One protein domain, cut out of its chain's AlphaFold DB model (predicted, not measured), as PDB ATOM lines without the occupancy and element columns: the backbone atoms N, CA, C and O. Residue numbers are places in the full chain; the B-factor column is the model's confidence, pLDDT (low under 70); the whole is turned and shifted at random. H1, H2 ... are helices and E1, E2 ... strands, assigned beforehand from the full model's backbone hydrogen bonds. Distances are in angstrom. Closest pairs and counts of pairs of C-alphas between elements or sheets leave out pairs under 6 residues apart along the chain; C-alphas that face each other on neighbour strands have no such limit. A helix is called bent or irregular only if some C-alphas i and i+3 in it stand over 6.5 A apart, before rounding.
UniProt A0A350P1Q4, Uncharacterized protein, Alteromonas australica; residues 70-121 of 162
ATOM      1  N   GLY A  70     142.438 164.603 173.561       92.12
ATOM      2  CA  GLY A  70     142.604 165.993 173.120       92.12
ATOM      3  C   GLY A  70     141.560 166.366 172.058       92.12
ATOM      4  O   GLY A  70     140.359 166.225 172.288       92.12
ATOM      5  N   ASP A  71     142.023 166.781 170.876       91.38
ATOM      6  CA  ASP A  71     141.165 167.103 169.722       91.38
ATOM      7  C   ASP A  71     140.906 165.911 168.787       91.38
ATOM      8  O   ASP A  71     140.131 166.012 167.837       91.38
ATOM      9  N   THR A  72     141.529 164.759 169.046       93.00
ATOM     10  CA  THR A  72     141.394 163.574 168.192       93.00
ATOM     11  C   THR A  72     140.220 162.714 168.645       93.00
ATOM     12  O   THR A  72     140.162 162.271 169.794       93.00
ATOM     13  N   ARG A  73     139.292 162.422 167.729       94.12
ATOM     14  CA  ARG A  73     138.196 161.479 167.975       94.12
ATOM     15  C   ARG A  73     138.727 160.044 168.040       94.12
ATOM     16  O   ARG A  73     139.328 159.569 167.084       94.12
ATOM     17  N   VAL A  74     138.446 159.338 169.134       95.31
ATOM     18  CA  VAL A  74     138.837 157.931 169.339       95.31
ATOM     19  C   VAL A  74     137.749 156.996 168.816       95.31
ATOM     20  O   VAL A  74     136.652 156.985 169.362       95.31
ATOM     21  N   ARG A  75     138.010 156.152 167.818       95.44
ATOM     22  CA  ARG A  75     137.026 155.169 167.329       95.44
ATOM     23  C   ARG A  75     136.590 154.229 168.448       95.44
ATOM     24  O   ARG A  75     137.335 153.360 168.890       95.44
ATOM     25  N   ALA A  76     135.364 154.431 168.919       95.50
ATOM     26  CA  ALA A  76     134.855 153.762 170.101       95.50
ATOM     27  C   ALA A  76     133.330 153.724 170.093       95.50
ATOM     28  O   ALA A  76     132.669 154.618 169.559       95.50
ATOM     29  N   LYS A  77     132.770 152.699 170.734       94.88
ATOM     30  CA  LYS A  77     131.328 152.572 170.969       94.88
ATOM     31  C   LYS A  77     131.049 152.155 172.404       94.88
ATOM     32  O   LYS A  77     131.843 151.433 173.003       94.88
ATOM     33  N   VAL A  78     129.905 152.564 172.935       95.06
ATOM     34  CA  VAL A  78     129.470 152.130 174.263       95.06
ATOM     35  C   VAL A  78     128.883 150.722 174.173       95.06
ATOM     36  O   VAL A  78     128.051 150.435 173.311       95.06
ATOM     37  N   VAL A  79     129.322 149.836 175.062       94.69
ATOM     38  CA  VAL A  79     128.793 148.480 175.231       94.69
ATOM     39  C   VAL A  79     128.478 148.221 176.702       94.69
ATOM     40  O   VAL A  79     129.073 148.824 177.594       94.69
ATOM     41  N   ASN A  80     127.557 147.296 176.962       93.56
ATOM     42  CA  ASN A  80     127.257 146.860 178.323       93.56
ATOM     43  C   ASN A  80     128.334 145.878 178.798       93.56
ATOM     44  O   ASN A  80     128.424 144.758 178.296       93.56
ATOM     45  N   GLY A  81     129.153 146.302 179.759       92.25
ATOM     46  CA  GLY A  81     130.097 145.447 180.472       92.25
ATOM     47  C   GLY A  81     129.503 144.868 181.760       92.25
ATOM     48  O   GLY A  81     128.381 145.178 182.155       92.25
ATOM     49  N   LYS A  82     130.295 144.051 182.470       89.50
ATOM     50  CA  LYS A  82     129.891 143.388 183.728       89.50
ATOM     51  C   LYS A  82     129.436 144.360 184.828       89.50
ATOM     52  O   LYS A  82     128.593 144.006 185.645       89.50
ATOM     53  N   HIS A  83     130.016 145.558 184.863       88.00
ATOM     54  CA  HIS A  83     129.795 146.558 185.915       88.00
ATOM     55  C   HIS A  83     129.085 147.818 185.402       88.00
ATOM     56  O   HIS A  83     129.126 148.855 186.058       88.00
ATOM     57  N   GLY A  84     128.452 147.735 184.229       91.06
ATOM     58  CA  GLY A  84     127.807 148.861 183.562       91.06
ATOM     59  C   GLY A  84     128.446 149.190 182.218       91.06
ATOM     60  O   GLY A  84     129.234 148.414 181.670       91.06
ATOM     61  N   SER A  85     128.065 150.341 181.676       94.44
ATOM     62  CA  SER A  85     128.494 150.804 180.361       94.44
ATOM     63  C   SER A  85     129.994 151.093 180.312       94.44
ATOM     64  O   SER A  85     130.567 151.714 181.208       94.44
ATOM     65  N   VAL A  86     130.639 150.641 179.240       96.69
ATOM     66  CA  VAL A  86     132.053 150.892 178.957       96.69
ATOM     67  C   VAL A  86     132.224 151.266 177.490       96.69
ATOM     68  O   VAL A  86     131.507 150.772 176.622       96.69
ATOM     69  N   TRP A  87     133.194 152.121 177.201       97.00
ATOM     70  CA  TRP A  87     133.712 152.323 175.859       97.00
ATOM     71  C   TRP A  87     134.522 151.105 175.442       97.00
ATOM     72  O   TRP A  87     135.496 150.754 176.106       97.00
ATOM     73  N   LEU A  88     134.131 150.487 174.335       97.06
ATOM     74  CA  LEU A  88     134.952 149.556 173.578       97.06
ATOM     75  C   LEU A  88     135.685 150.341 172.489       97.06
ATOM     76  O   LEU A  88     135.032 150.998 171.675       97.06
ATOM     77  N   ILE A  89     137.012 150.262 172.491       97.06
ATOM     78  CA  ILE A  89     137.912 150.972 171.576       97.06
ATOM     79  C   ILE A  89     138.260 150.069 170.388       97.06
ATOM     80  O   ILE A  89     138.551 148.888 170.579       97.06
ATOM     81  N   ASP A  90     138.236 150.617 169.173       96.56
ATOM     82  CA  ASP A  90     138.684 149.921 167.959       96.56
ATOM     83  C   ASP A  90     140.198 149.661 168.023       96.56
ATOM     84  O   ASP A  90     140.955 150.515 168.490       96.56
ATOM     85  N   ASP A  91     140.661 148.502 167.551       95.88
ATOM     86  CA  ASP A  91     142.049 148.041 167.756       95.88
ATOM     87  C   ASP A  91     143.104 149.046 167.270       95.88
ATOM     88  O   ASP A  91     144.132 149.267 167.910       95.88
ATOM     89  N   CYS A  92     142.821 149.724 166.166       93.81
ATOM     90  CA  CYS A  92     143.681 150.746 165.578       93.81
ATOM     91  C   CYS A  92     143.844 152.019 166.426       93.81
ATOM     92  O   CYS A  92     144.850 152.705 166.265       93.81
ATOM     93  N   ASP A  93     142.913 152.328 167.335       95.44
ATOM     94  CA  ASP A  93     142.956 153.532 168.180       95.44
ATOM     95  C   ASP A  93     143.317 153.218 169.640       95.44
ATOM     96  O   ASP A  93     143.429 154.129 170.459       95.44
ATOM     97  N   GLN A  94     143.587 151.952 169.982       95.12
ATOM     98  CA  GLN A  94     144.002 151.574 171.340       95.12
ATOM     99  C   GLN A  94     145.315 152.246 171.769       95.12
ATOM    100  O   GLN A  94     145.542 152.462 172.957       95.12
ATOM    101  N   HIS A  95     146.172 152.641 170.826       93.81
ATOM    102  CA  HIS A  95     147.374 153.418 171.139       93.81
ATOM    103  C   HIS A  95     147.045 154.788 171.771       93.81
ATOM    104  O   HIS A  95     147.811 155.265 172.605       93.81
ATOM    105  N   LEU A  96     145.880 155.378 171.462       91.50
ATOM    106  CA  LEU A  96     145.394 156.633 172.055       91.50
ATOM    107  C   LEU A  96     144.872 156.459 173.490       91.50
ATOM    108  O   LEU A  96     144.672 157.444 174.195       91.50
ATOM    109  N   THR A  97     144.641 155.218 173.926       91.94
ATOM    110  CA  THR A  97     144.105 154.868 175.253       91.94
ATOM    111  C   THR A  97     145.113 154.092 176.106       91.94
ATOM    112  O   THR A  97     144.736 153.408 177.062       91.94
ATOM    113  N   GLY A  98     146.405 154.168 175.764       90.06
ATOM    114  CA  GLY A  98     147.470 153.445 176.467       90.06
ATOM    115  C   GLY A  98     147.382 151.922 176.307       90.06
ATOM    116  O   GLY A  98     147.732 151.188 177.228       90.06
ATOM    117  N   GLY A  99     146.861 151.446 175.172       93.25
ATOM    118  CA  GLY A  99     146.696 150.027 174.841       93.25
ATOM    119  C   GLY A  99     145.436 149.380 175.422       93.25
ATOM    120  O   GLY A  99     145.318 148.157 175.421       93.25
ATOM    121  N   ARG A 100     144.495 150.164 175.965       93.69
ATOM    122  CA  ARG A 100     143.286 149.627 176.605       93.69
ATOM    123  C   ARG A 100     142.140 149.494 175.609       93.69
ATOM    124  O   ARG A 100     141.670 150.491 175.064       93.69
ATOM    125  N   ALA A 101     141.608 148.282 175.484       95.75
ATOM    126  CA  ALA A 101     140.403 148.009 174.698       95.75
ATOM    127  C   ALA A 101     139.106 148.494 175.376       95.75
ATOM    128  O   ALA A 101     138.124 148.767 174.691       95.75
ATOM    129  N   PHE A 102     139.090 148.608 176.711       96.44
ATOM    130  CA  PHE A 102     137.904 148.990 177.482       96.44
ATOM    131  C   PHE A 102     138.187 150.163 178.417       96.44
ATOM    132  O   PHE A 102     139.108 150.099 179.235       96.44
ATOM    133  N   ILE A 103     137.359 151.206 178.339       95.94
ATOM    134  CA  ILE A 103     137.437 152.398 179.192       95.94
ATOM    135  C   ILE A 103     136.066 152.642 179.842       95.94
ATOM    136  O   ILE A 103     135.056 152.623 179.145       95.94
ATOM    137  N   PRO A 104     135.972 152.868 181.162       95.25
ATOM    138  CA  PRO A 104     134.690 153.180 181.802       95.25
ATOM    139  C   PRO A 104     134.107 154.492 181.266       95.25
ATOM    140  O   PRO A 104     134.859 155.446 181.060       95.25
ATOM    141  N   THR A 105     132.787 154.542 181.066       95.25
ATOM    142  CA  THR A 105     132.065 155.761 180.657       95.25
ATOM    143  C   THR A 105     131.903 156.748 181.819       95.25
ATOM    144  O   THR A 105     131.932 156.352 182.987       95.25
ATOM    145  N   GLY A 106     131.639 158.012 181.496       91.69
ATOM    146  CA  GLY A 106     131.243 159.065 182.421       91.69
ATOM    147  C   GLY A 106     132.329 160.113 182.660       91.69
ATOM    148  O   GLY A 106     133.483 159.795 182.946       91.69
ATOM    149  N   GLU A 107     131.915 161.378 182.666       82.62
ATOM    150  CA  GLU A 107     132.777 162.566 182.788       82.62
ATOM    151  C   GLU A 107     133.661 162.586 184.048       82.62
ATOM    152  O   GLU A 107     134.735 163.184 184.072       82.62
ATOM    153  N   ARG A 108     133.235 161.914 185.125       86.69
ATOM    154  CA  ARG A 108     133.986 161.835 186.395       86.69
ATOM    155  C   ARG A 108     134.969 160.664 186.454       86.69
ATOM    156  O   ARG A 108     135.631 160.465 187.480       86.69
ATOM    157  N   SER A 109     135.078 159.885 185.381       91.50
ATOM    158  CA  SER A 109     135.948 158.716 185.310       91.50
ATOM    159  C   SER A 109     137.399 159.089 185.619       91.50
ATOM    160  O   SER A 109     138.015 159.937 184.972       91.50
ATOM    161  N   LYS A 110     137.971 158.451 186.649       93.00
ATOM    162  CA  LYS A 110     139.388 158.627 186.997       93.00
ATOM    163  C   LYS A 110     140.290 158.139 185.860       93.00
ATOM    164  O   LYS A 110     141.250 158.816 185.523       93.00
ATOM    165  N   VAL A 111     139.923 157.014 185.240       93.19
ATOM    166  CA  VAL A 111     140.671 156.409 184.129       93.19
ATOM    167  C   VAL A 111     140.682 157.325 182.908       93.19
ATOM    168  O   VAL A 111     141.731 157.487 182.300       93.19
ATOM    169  N   GLN A 112     139.550 157.950 182.561       94.38
ATOM    170  CA  GLN A 112     139.523 158.899 181.444       94.38
ATOM    171  C   GLN A 112     140.432 160.100 181.719       94.38
ATOM    172  O   GLN A 112     141.257 160.435 180.877       94.38
ATOM    173  N   ARG A 113     140.363 160.682 182.926       93.50
ATOM    174  CA  ARG A 113     141.221 161.811 183.318       93.50
ATOM    175  C   ARG A 113     142.711 161.470 183.302       93.50
ATOM    176  O   ARG A 113     143.496 162.259 182.793       93.50
ATOM    177  N   GLU A 114     143.095 160.306 183.827       93.94
ATOM    178  CA  GLU A 114     144.489 159.830 183.806       93.94
ATOM    179  C   GLU A 114     145.013 159.631 182.371       93.94
ATOM    180  O   GLU A 114     146.200 159.824 182.126       93.94
ATOM    181  N   LEU A 115     144.133 159.288 181.425       93.19
ATOM    182  CA  LEU A 115     144.465 159.092 180.009       93.19
ATOM    183  C   LEU A 115     144.264 160.349 179.142       93.19
ATOM    184  O   LEU A 115     144.458 160.277 177.933       93.19
ATOM    185  N   GLY A 116     143.851 161.482 179.721       94.12
ATOM    186  CA  GLY A 116     143.547 162.703 178.961       94.12
ATOM    187  C   GLY A 116     142.337 162.575 178.023       94.12
ATOM    188  O   GLY A 116     142.241 163.300 177.033       94.12
ATOM    189  N   LEU A 117     141.425 161.643 178.316       95.62
ATOM    190  CA  LEU A 117     140.217 161.399 177.535       95.62
ATOM    191  C   LEU A 117     139.054 162.276 178.008       95.62
ATOM    192  O   LEU A 117     138.921 162.565 179.199       95.62
ATOM    193  N   SER A 118     138.181 162.644 177.075       95.06
ATOM    194  CA  SER A 118     136.947 163.380 177.355       95.06
ATOM    195  C   SER A 118     135.774 162.858 176.530       95.06
ATOM    196  O   SER A 118     135.936 162.406 175.396       95.06
ATOM    197  N   GLU A 119     134.582 162.927 177.114       95.62
ATOM    198  CA  GLU A 119     133.320 162.662 176.429       95.62
ATOM    199  C   GLU A 119     132.738 163.986 175.928       95.62
ATOM    200  O   GLU A 119     132.642 164.950 176.687       95.62
ATOM    201  N   ARG A 120     132.389 164.062 174.639       94.94
ATOM    202  CA  ARG A 120     131.866 165.282 174.005       94.94
ATOM    203  C   ARG A 120     130.670 164.954 173.110       94.94
ATOM    204  O   ARG A 120     130.669 163.882 172.499       94.94
ATOM    205  N   PRO A 121     129.667 165.841 173.006       95.12
ATOM    206  CA  PRO A 121     128.539 165.634 172.107       95.12
ATOM    207  C   PRO A 121     128.982 165.694 170.637       95.12
ATOM    208  O   PRO A 121     129.801 166.523 170.239       95.12
TER     209      PRO A 121
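Overview. This is residues 70 to 121 of the 162 residues of an uncharacterized protein of Alteromonas australica (UniProt A0A350P1Q4). A small antiparallel sheet of three strands, E1, E2 and E3, starts as a hairpin of E1 and E2; two short helices, H1 and H2, graze this sheet, and the last strand, E4, runs apart from its three strands. The printed part has 52 residues, with two named helices and four named strands in the order E1, E2, H1, E3, H2, E4. The sheet order is E1, E2, E3, and the class is mixed, helices and strands. The whole is compact, with a radius of gyration of the C-alphas of 10.2 A and spans of 27 by 23 by 21 A.

Arrangement. E1, residues 76 to 81, and E2, residues 84 to 89, form a hairpin, antiparallel at 146 degrees, with N 79 and O 86 2.8 A apart, within hydrogen-bond range. H1, residues 91 to 97, is on the sheet but only grazes it. E3, residues 102 to 104, is antiparallel to E2 at 137 degrees, with N 87 and O 103 2.7 A apart, within hydrogen-bond range. H2, residues 110 to 114, is only just on the sheet, with 5 pairs of C-alphas within 10 A, and only grazes it; its closest C-alphas to E3, Val 111 and Ile 103, are 7.1 A apart. E4, residues 117 to 121, pairs with no named strand and is apart from E1, E2 and E3. In H2 every O i to N i+4 pair is within hydrogen-bond range; in H1 0 of 3 are, beside 3 of 4 O i to N i+3 pairs.

Along the chain. E1 begins at C-alpha 76 (134.855, 153.762, 170.101) and is 14.1 A long; E2 is 15.8 A. H1, 10.3 A, is irregular: C-alphas 92 and 95 are 7.2 A apart. E3 is 6.8 A and H2 6.1 A. E4, 13.6 A, ends at C-alpha 121 (128.539, 165.634, 172.107).

Size, cuts and confidence. The two C-alphas farthest apart, of Asp 71 and Lys 82, are 29.8 A apart. The printed part has no cut, and its five links between named elements are tight. The mean pLDDT of the printed part is 93.7, and no printed residue is under 70.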